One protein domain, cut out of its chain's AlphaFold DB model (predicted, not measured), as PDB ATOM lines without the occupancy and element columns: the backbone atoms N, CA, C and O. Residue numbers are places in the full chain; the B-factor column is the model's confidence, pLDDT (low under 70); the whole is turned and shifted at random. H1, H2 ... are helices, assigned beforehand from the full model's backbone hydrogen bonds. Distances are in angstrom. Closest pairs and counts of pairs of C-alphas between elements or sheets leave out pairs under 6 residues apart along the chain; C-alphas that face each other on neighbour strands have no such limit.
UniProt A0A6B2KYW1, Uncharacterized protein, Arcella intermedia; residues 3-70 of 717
ATOM      1  N   SER A   3     150.789 151.991 159.686       75.31
ATOM      2  CA  SER A   3     150.788 152.452 161.087       75.31
ATOM      3  C   SER A   3     152.092 152.204 161.863       75.31
ATOM      4  O   SER A   3     152.283 152.790 162.923       75.31
ATOM      5  N   LYS A   4     152.995 151.355 161.352       88.56
ATOM      6  CA  LYS A   4     154.327 151.102 161.935       88.56
ATOM      7  C   LYS A   4     155.441 151.984 161.344       88.56
ATOM      8  O   LYS A   4     156.589 151.855 161.755       88.56
ATOM      9  N   VAL A   5     155.140 152.845 160.367       86.62
ATOM     10  CA  VAL A   5     156.125 153.712 159.697       86.62
ATOM     11  C   VAL A   5     156.022 155.138 160.259       86.62
ATOM     12  O   VAL A   5     154.919 155.682 160.286       86.62
ATOM     13  N   PRO A   6     157.130 155.785 160.676       93.38
ATOM     14  CA  PRO A   6     157.092 157.162 161.165       93.38
ATOM     15  C   PRO A   6     156.504 158.132 160.131       93.38
ATOM     16  O   PRO A   6     156.910 158.127 158.968       93.38
ATOM     17  N   TYR A   7     155.600 159.012 160.565       91.31
ATOM     18  CA  TYR A   7     154.917 159.972 159.689       91.31
ATOM     19  C   TYR A   7     155.864 160.818 158.803       91.31
ATOM     20  O   TYR A   7     155.605 160.902 157.600       91.31
ATOM     21  N   PRO A   8     157.012 161.345 159.290       93.44
ATOM     22  CA  PRO A   8     157.971 162.049 158.430       93.44
ATOM     23  C   PRO A   8     158.542 161.185 157.293       93.44
ATOM     24  O   PRO A   8     158.769 161.684 156.193       93.44
ATOM     25  N   ALA A   9     158.727 159.877 157.515       92.00
ATOM     26  CA  ALA A   9     159.199 158.957 156.482       92.00
ATOM     27  C   ALA A   9     158.108 158.655 155.437       92.00
ATOM     28  O   ALA A   9     158.423 158.469 154.261       92.00
ATOM     29  N   ILE A  10     156.829 158.646 155.836       90.94
ATOM     30  CA  ILE A  10     155.695 158.566 154.901       90.94
ATOM     31  C   ILE A  10     155.650 159.829 154.028       90.94
ATOM     32  O   ILE A  10     155.577 159.716 152.805       90.94
ATOM     33  N   LEU A  11     155.774 161.021 154.629       91.94
ATOM     34  CA  LEU A  11     155.828 162.287 153.889       91.94
ATOM     35  C   LEU A  11     156.986 162.321 152.884       91.94
ATOM     36  O   LEU A  11     156.757 162.639 151.718       91.94
ATOM     37  N   LEU A  12     158.199 161.933 153.293       94.44
ATOM     38  CA  LEU A  12     159.364 161.886 152.404       94.44
ATOM     39  C   LEU A  12     159.121 160.963 151.196       94.44
ATOM     40  O   LEU A  12     159.378 161.354 150.059       94.44
ATOM     41  N   ARG A  13     158.561 159.765 151.421       92.94
ATOM     42  CA  ARG A  13     158.195 158.827 150.342       92.94
ATOM     43  C   ARG A  13     157.177 159.442 149.377       92.94
ATOM     44  O   ARG A  13     157.356 159.339 148.169       92.94
ATOM     45  N   ILE A  14     156.153 160.128 149.888       91.44
ATOM     46  CA  ILE A  14     155.159 160.831 149.057       91.44
ATOM     47  C   ILE A  14     155.809 161.971 148.258       91.44
ATOM     48  O   ILE A  14     155.473 162.155 147.090       91.44
ATOM     49  N   MET A  15     156.750 162.722 148.841       94.00
ATOM     50  CA  MET A  15     157.478 163.784 148.134       94.00
ATOM     51  C   MET A  15     158.349 163.230 146.998       94.00
ATOM     52  O   MET A  15     158.318 163.779 145.897       94.00
ATOM     53  N   ILE A  16     159.052 162.115 147.226       95.19
ATOM     54  CA  ILE A  16     159.830 161.415 146.190       95.19
ATOM     55  C   ILE A  16     158.907 160.937 145.059       95.19
ATOM     56  O   ILE A  16     159.177 161.218 143.894       95.19
ATOM     57  N   LEU A  17     157.779 160.296 145.387       94.00
ATOM     58  CA  LEU A  17     156.798 159.843 144.393       94.00
ATOM     59  C   LEU A  17     156.183 161.007 143.599       94.00
ATOM     60  O   LEU A  17     156.027 160.898 142.384       94.00
ATOM     61  N   LYS A  18     155.882 162.141 144.247       93.81
ATOM     62  CA  LYS A  18     155.423 163.370 143.572       93.81
ATOM     63  C   LYS A  18     156.476 163.924 142.611       93.81
ATOM     64  O   LYS A  18     156.130 164.309 141.498       93.81
ATOM     65  N   HIS A  19     157.746 163.947 143.015       95.00
ATOM     66  CA  HIS A  19     158.835 164.417 142.159       95.00
ATOM     67  C   HIS A  19     159.059 163.487 140.957       95.00
ATOM     68  O   HIS A  19     159.084 163.964 139.825       95.00
ATOM     69  N   PHE A  20     159.101 162.169 141.180       93.19
ATOM     70  CA  PHE A  20     159.153 161.162 140.118       93.19
ATOM     71  C   PHE A  20     158.004 161.337 139.112       93.19
ATOM     72  O   PHE A  20     158.240 161.397 137.911       93.19
ATOM     73  N   ASN A  21     156.771 161.523 139.589       93.44
ATOM     74  CA  ASN A  21     155.612 161.745 138.722       93.44
ATOM     75  C   ASN A  21     155.673 163.057 137.923       93.44
ATOM     76  O   ASN A  21     155.181 163.097 136.795       93.44
ATOM     77  N   LYS A  22     156.289 164.115 138.468       93.06
ATOM     78  CA  LYS A  22     156.566 165.349 137.716       93.06
ATOM     79  C   LYS A  22     157.557 165.086 136.579       93.06
ATOM     80  O   LYS A  22     157.271 165.465 135.450       93.06
ATOM     81  N   LEU A  23     158.665 164.398 136.870       91.88
ATOM     82  CA  LEU A  23     159.684 164.050 135.873       91.88
ATOM     83  C   LEU A  23     159.117 163.150 134.773       91.88
ATOM     84  O   LEU A  23     159.322 163.448 133.603       91.88
ATOM     85  N   ILE A  24     158.350 162.111 135.133       89.81
ATOM     86  CA  ILE A  24     157.633 161.268 134.165       89.81
ATOM     87  C   ILE A  24     156.808 162.155 133.231       89.81
ATOM     88  O   ILE A  24     157.020 162.099 132.027       89.81
ATOM     89  N   ARG A  25     155.965 163.053 133.765       88.25
ATOM     90  CA  ARG A  25     155.130 163.947 132.944       88.25
ATOM     91  C   ARG A  25     155.924 164.787 131.938       88.25
ATOM     92  O   ARG A  25     155.426 165.028 130.846       88.25
ATOM     93  N   GLU A  26     157.123 165.231 132.309       89.25
ATOM     94  CA  GLU A  26     157.999 166.042 131.457       89.25
ATOM     95  C   GLU A  26     158.658 165.225 130.331       89.25
ATOM     96  O   GLU A  26     158.899 165.776 129.259       89.25
ATOM     97  N   ILE A  27     158.912 163.925 130.534       88.06
ATOM     98  CA  ILE A  27     159.574 163.056 129.542       88.06
ATOM     99  C   ILE A  27     158.626 162.146 128.749       88.06
ATOM    100  O   ILE A  27     159.048 161.608 127.729       88.06
ATOM    101  N   THR A  28     157.368 161.946 129.171       83.31
ATOM    102  CA  THR A  28     156.459 160.951 128.559       83.31
ATOM    103  C   THR A  28     156.274 161.138 127.050       83.31
ATOM    104  O   THR A  28     156.195 160.154 126.323       83.31
ATOM    105  N   SER A  29     156.249 162.376 126.548       82.12
ATOM    106  CA  SER A  29     156.125 162.671 125.110       82.12
ATOM    107  C   SER A  29     157.356 162.287 124.274       82.12
ATOM    108  O   SER A  29     157.266 162.250 123.050       82.12
ATOM    109  N   LEU A  30     158.490 161.993 124.918       86.44
ATOM    110  CA  LEU A  30     159.752 161.592 124.287       86.44
ATOM    111  C   LEU A  30     159.952 160.065 124.275       86.44
ATOM    112  O   LEU A  30     160.981 159.589 123.797       86.44
ATOM    113  N   ILE A  31     159.011 159.296 124.834       85.88
ATOM    114  CA  ILE A  31     159.132 157.845 125.008       85.88
ATOM    115  C   ILE A  31     158.268 157.113 123.986       85.88
ATOM    116  O   ILE A  31     157.048 157.264 123.945       85.88
ATOM    117  N   ASP A  32     158.909 156.251 123.201       85.56
ATOM    118  CA  ASP A  32     158.215 155.328 122.312       85.56
ATOM    119  C   ASP A  32     157.632 154.142 123.096       85.56
ATOM    120  O   ASP A  32     158.296 153.134 123.355       85.56
ATOM    121  N   PHE A  33     156.355 154.254 123.461       82.50
ATOM    122  CA  PHE A  33     155.618 153.193 124.149       82.50
ATOM    123  C   PHE A  33     155.267 151.978 123.276       82.50
ATOM    124  O   PHE A  33     154.681 151.028 123.800       82.50
ATOM    125  N   SER A  34     155.622 151.947 121.983       80.00
ATOM    126  CA  SER A  34     155.558 150.701 121.202       80.00
ATOM    127  C   SER A  34     156.551 149.657 121.731       80.00
ATOM    128  O   SER A  34     156.253 148.467 121.756       80.00
ATOM    129  N   GLN A  35     157.685 150.108 122.282       82.69
ATOM    130  CA  GLN A  35     158.765 149.263 122.797       82.69
ATOM    131  C   GLN A  35     158.485 148.650 124.182       82.69
ATOM    132  O   GLN A  35     159.400 148.122 124.806       82.69
ATOM    133  N   VAL A  36     157.250 148.688 124.700       76.56
ATOM    134  CA  VAL A  36     156.956 148.333 126.106       76.56
ATOM    135  C   VAL A  36     157.316 146.895 126.508       76.56
ATOM    136  O   VAL A  36     157.422 146.622 127.699       76.56
ATOM    137  N   LEU A  37     157.505 145.981 125.549       75.56
ATOM    138  CA  LEU A  37     157.963 144.608 125.806       75.56
ATOM    139  C   LEU A  37     159.482 144.428 125.715       75.56
ATOM    140  O   LEU A  37     160.014 143.457 126.251       75.56
ATOM    141  N   ASN A  38     160.194 145.352 125.068       85.25
ATOM    142  CA  ASN A  38     161.646 145.319 124.988       85.25
ATOM    143  C   ASN A  38     162.218 145.679 126.364       85.25
ATOM    144  O   ASN A  38     162.202 146.849 126.753       85.25
ATOM    145  N   SER A  39     162.740 144.680 127.078       87.38
ATOM    146  CA  SER A  39     163.237 144.792 128.458       87.38
ATOM    147  C   SER A  39     164.349 145.826 128.657       87.38
ATOM    148  O   SER A  39     164.543 146.308 129.772       87.38
ATOM    149  N   THR A  40     165.053 146.203 127.587       90.69
ATOM    150  CA  THR A  40     166.107 147.232 127.608       90.69
ATOM    151  C   THR A  40     165.581 148.655 127.381       90.69
ATOM    152  O   THR A  40     166.316 149.626 127.561       90.69
ATOM    153  N   SER A  41     164.313 148.805 126.990       90.25
ATOM    154  CA  SER A  41     163.720 150.099 126.655       90.25
ATOM    155  C   SER A  41     163.281 150.896 127.887       90.25
ATOM    156  O   SER A  41     162.857 150.358 128.914       90.25
ATOM    157  N   LEU A  42     163.281 152.224 127.748       88.75
ATOM    158  CA  LEU A  42     162.697 153.116 128.749       88.75
ATOM    159  C   LEU A  42     161.177 152.910 128.893       88.75
ATOM    160  O   LEU A  42     160.646 153.036 129.996       88.75
ATOM    161  N   ALA A  43     160.488 152.518 127.817       87.56
ATOM    162  CA  ALA A  43     159.067 152.179 127.848       87.56
ATOM    163  C   ALA A  43     158.779 150.975 128.760       87.56
ATOM    164  O   ALA A  43     157.862 151.050 129.576       87.56
ATOM    165  N   TYR A  44     159.584 149.909 128.691       88.25
ATOM    166  CA  TYR A  44     159.479 148.761 129.597       88.25
ATOM    167  C   TYR A  44     159.761 149.161 131.048       88.25
ATOM    168  O   TYR A  44     158.955 148.863 131.928       88.25
ATOM    169  N   MET A  45     160.848 149.903 131.310       88.62
ATOM    170  CA  MET A  45     161.200 150.353 132.668       88.62
ATOM    171  C   MET A  45     160.101 151.218 133.315       88.62
ATOM    172  O   MET A  45     159.803 151.089 134.506       88.62
ATOM    173  N   ILE A  46     159.443 152.075 132.534       88.00
ATOM    174  CA  ILE A  46     158.305 152.879 133.001       88.00
ATOM    175  C   ILE A  46     157.037 152.017 133.110       88.00
ATOM    176  O   ILE A  46     156.280 152.162 134.071       88.00
ATOM    177  N   GLY A  47     156.846 151.061 132.199       85.94
ATOM    178  CA  GLY A  47     155.763 150.079 132.219       85.94
ATOM    179  C   GLY A  47     155.768 149.204 133.474       85.94
ATOM    180  O   GLY A  47     154.723 149.056 134.104       85.94
ATOM    181  N   ILE A  48     156.916 148.676 133.913       87.69
ATOM    182  CA  ILE A  48     157.019 147.961 135.203       87.69
ATOM    183  C   ILE A  48     156.817 148.908 136.401       87.69
ATOM    184  O   ILE A  48     156.282 148.508 137.434       87.69
ATOM    185  N   SER A  49     157.139 150.197 136.240       89.38
ATOM    186  CA  SER A  49     156.929 151.243 137.252       89.38
ATOM    187  C   SER A  49     155.486 151.775 137.318       89.38
ATOM    188  O   SER A  49     155.194 152.636 138.152       89.38
ATOM    189  N   ARG A  50     154.542 151.266 136.507       88.69
ATOM    190  CA  ARG A  50     153.140 151.746 136.447       88.69
ATOM    191  C   ARG A  50     152.409 151.795 137.793       88.69
ATOM    192  O   ARG A  50     151.456 152.557 137.949       88.69
ATOM    193  N   GLY A  51     152.850 150.992 138.766       86.25
ATOM    194  CA  GLY A  51     152.302 150.954 140.123       86.25
ATOM    195  C   GLY A  51     152.613 152.183 140.985       86.25
ATOM    196  O   GLY A  51     151.854 152.455 141.912       86.25
ATOM    197  N   ILE A  52     153.685 152.924 140.672       90.00
ATOM    198  CA  ILE A  52     154.113 154.146 141.383       90.00
ATOM    199  C   ILE A  52     153.874 155.437 140.583       90.00
ATOM    200  O   ILE A  52     153.990 156.539 141.128       90.00
ATOM    201  N   ILE A  53     153.504 155.319 139.306       90.94
ATOM    202  CA  ILE A  53     152.996 156.438 138.509       90.94
ATOM    203  C   ILE A  53     151.548 156.701 138.942       90.94
ATOM    204  O   ILE A  53     150.713 155.798 138.940       90.94
ATOM    205  N   PHE A  54     151.250 157.936 139.331       89.31
ATOM    206  CA  PHE A  54     149.937 158.356 139.798       89.31
ATOM    207  C   PHE A  54     148.931 158.388 138.653       89.31
ATOM    208  O   PHE A  54     149.252 158.771 137.525       89.31
ATOM    209  N   TYR A  55     147.688 158.039 138.975       86.31
ATOM    210  CA  TYR A  55     146.591 158.035 138.019       86.31
ATOM    211  C   TYR A  55     146.424 159.396 137.321       86.31
ATOM    212  O   TYR A  55     146.352 159.440 136.095       86.31
ATOM    213  N   ASP A  56     146.464 160.505 138.066       84.62
ATOM    214  CA  ASP A  56     146.314 161.865 137.523       84.62
ATOM    215  C   ASP A  56     147.389 162.216 136.487       84.62
ATOM    216  O   ASP A  56     147.093 162.829 135.459       84.62
ATOM    217  N   THR A  57     148.631 161.780 136.718       88.81
ATOM    218  CA  THR A  57     149.745 161.957 135.778       88.81
ATOM    219  C   THR A  57     149.457 161.235 134.466       88.81
ATOM    220  O   THR A  57     149.556 161.840 133.398       88.81
ATOM    221  N   LYS A  58     149.029 159.967 134.541       90.00
ATOM    222  CA  LYS A  58     148.641 159.180 133.361       90.00
ATOM    223  C   LYS A  58     147.433 159.807 132.656       90.00
ATOM    224  O   LYS A  58     147.416 159.881 131.429       90.00
ATOM    225  N   ASN A  59     146.443 160.269 133.426       87.31
ATOM    226  CA  ASN A  59     145.172 160.799 132.937       87.31
ATOM    227  C   ASN A  59     145.312 162.142 132.220       87.31
ATOM    228  O   ASN A  59     144.728 162.313 131.153       87.31
ATOM    229  N   SER A  60     146.094 163.079 132.770       86.25
ATOM    230  CA  SER A  60     146.330 164.388 132.145       86.25
ATOM    231  C   SER A  60     146.890 164.236 130.733       86.25
ATOM    232  O   SER A  60     146.438 164.924 129.824       86.25
ATOM    233  N   LEU A  61     147.859 163.337 130.566       86.50
ATOM    234  CA  LEU A  61     148.543 163.088 129.301       86.50
ATOM    235  C   LEU A  61     147.677 162.282 128.325       86.50
ATOM    236  O   LEU A  61     147.593 162.634 127.152       86.50
ATOM    237  N   LEU A  62     146.966 161.247 128.796       90.44
ATOM    238  CA  LEU A  62     146.004 160.534 127.949       90.44
ATOM    239  C   LEU A  62     144.915 161.493 127.444       90.44
ATOM    240  O   LEU A  62     144.622 161.500 126.256       90.44
ATOM    241  N   SER A  63     144.364 162.346 128.312       90.69
ATOM    242  CA  SER A  63     143.342 163.334 127.935       90.69
ATOM    243  C   SER A  63     143.833 164.294 126.847       90.69
ATOM    244  O   SER A  63     143.086 164.596 125.918       90.69
ATOM    245  N   GLU A  64     145.094 164.727 126.917       89.69
ATOM    246  CA  GLU A  64     145.740 165.553 125.891       89.69
ATOM    247  C   GLU A  64     145.868 164.806 124.550       89.69
ATOM    248  O   GLU A  64     145.438 165.319 123.518       89.69
ATOM    249  N   LEU A  65     146.346 163.556 124.555       90.19
ATOM    250  CA  LEU A  65     146.433 162.721 123.347       90.19
ATOM    251  C   LEU A  65     145.057 162.423 122.725       90.19
ATOM    252  O   LEU A  65     144.906 162.408 121.499       90.19
ATOM    253  N   LEU A  66     144.033 162.193 123.550       94.19
ATOM    254  CA  LEU A  66     142.666 161.991 123.076       94.19
ATOM    255  C   LEU A  66     142.104 163.280 122.467       94.19
ATOM    256  O   LEU A  66     141.523 163.218 121.384       94.19
ATOM    257  N   TYR A  67     142.337 164.441 123.085       93.44
ATOM    258  CA  TYR A  67     141.941 165.742 122.539       93.44
ATOM    259  C   TYR A  67     142.622 166.041 121.192       93.44
ATOM    260  O   TYR A  67     141.939 166.361 120.221       93.44
ATOM    261  N   LEU A  68     143.941 165.845 121.086       92.56
ATOM    262  CA  LEU A  68     144.703 166.046 119.843       92.56
ATOM    263  C   LEU A  68     144.244 165.134 118.692       92.56
ATOM    264  O   LEU A  68     144.364 165.494 117.525       92.56
ATOM    265  N   THR A  69     143.708 163.954 119.014       93.50
ATOM    266  CA  THR A  69     143.181 162.988 118.036       93.50
ATOM    267  C   THR A  69     141.666 163.082 117.836       93.50
ATOM    268  O   THR A  69     141.091 162.224 117.158       93.50
ATOM    269  N   GLN A  70     141.006 164.087 118.425       95.81
ATOM    270  CA  GLN A  70     139.559 164.264 118.352       95.81
ATOM    271  C   GLN A  70     139.109 164.781 116.985       95.81
ATOM    272  O   GLN A  70     139.683 165.710 116.420       95.81
TER     273      GLN A  70
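AT A GLANCE: This is residues 3 to 70 of the 717 residues of an uncharacterized protein of Arcella intermedia (UniProt A0A6B2KYW1). What shape? Long helix H1 begins with residues 7 to 16 sticking out; H3 packs beside its later part, and H2 sits apart. What parts? The printed part has 68 residues with three named helices: all helix. It is loose, radius of gyration of the C-alphas 14.5 A, and spans 45 by 30 by 18 A.

HOW THE PARTS SIT: Which touch? H1, residues 7 to 30, with residues 21 to 25 alone, touches H3, residues 55 to 68, running the same way at a shallow tilt of 19 degrees. Their closest C-alphas, of Arg 25 and Thr 57, are 6.4 A apart. What is apart? H2, residues 42 to 51, is apart from H3 and, only just, from H1, at 8.5 A.

IN THESE COORDINATES: What begins? H1, 35.8 A long, begins at C-alpha 7, (154.917, 159.972, 159.689). What ends? H3 ends at C-alpha 68, (144.703, 166.046, 119.843).

THE WHOLE: Any cut? The printed part has none; the link H1 to H2 is long. Low pLDDT? No printed residue is under 70.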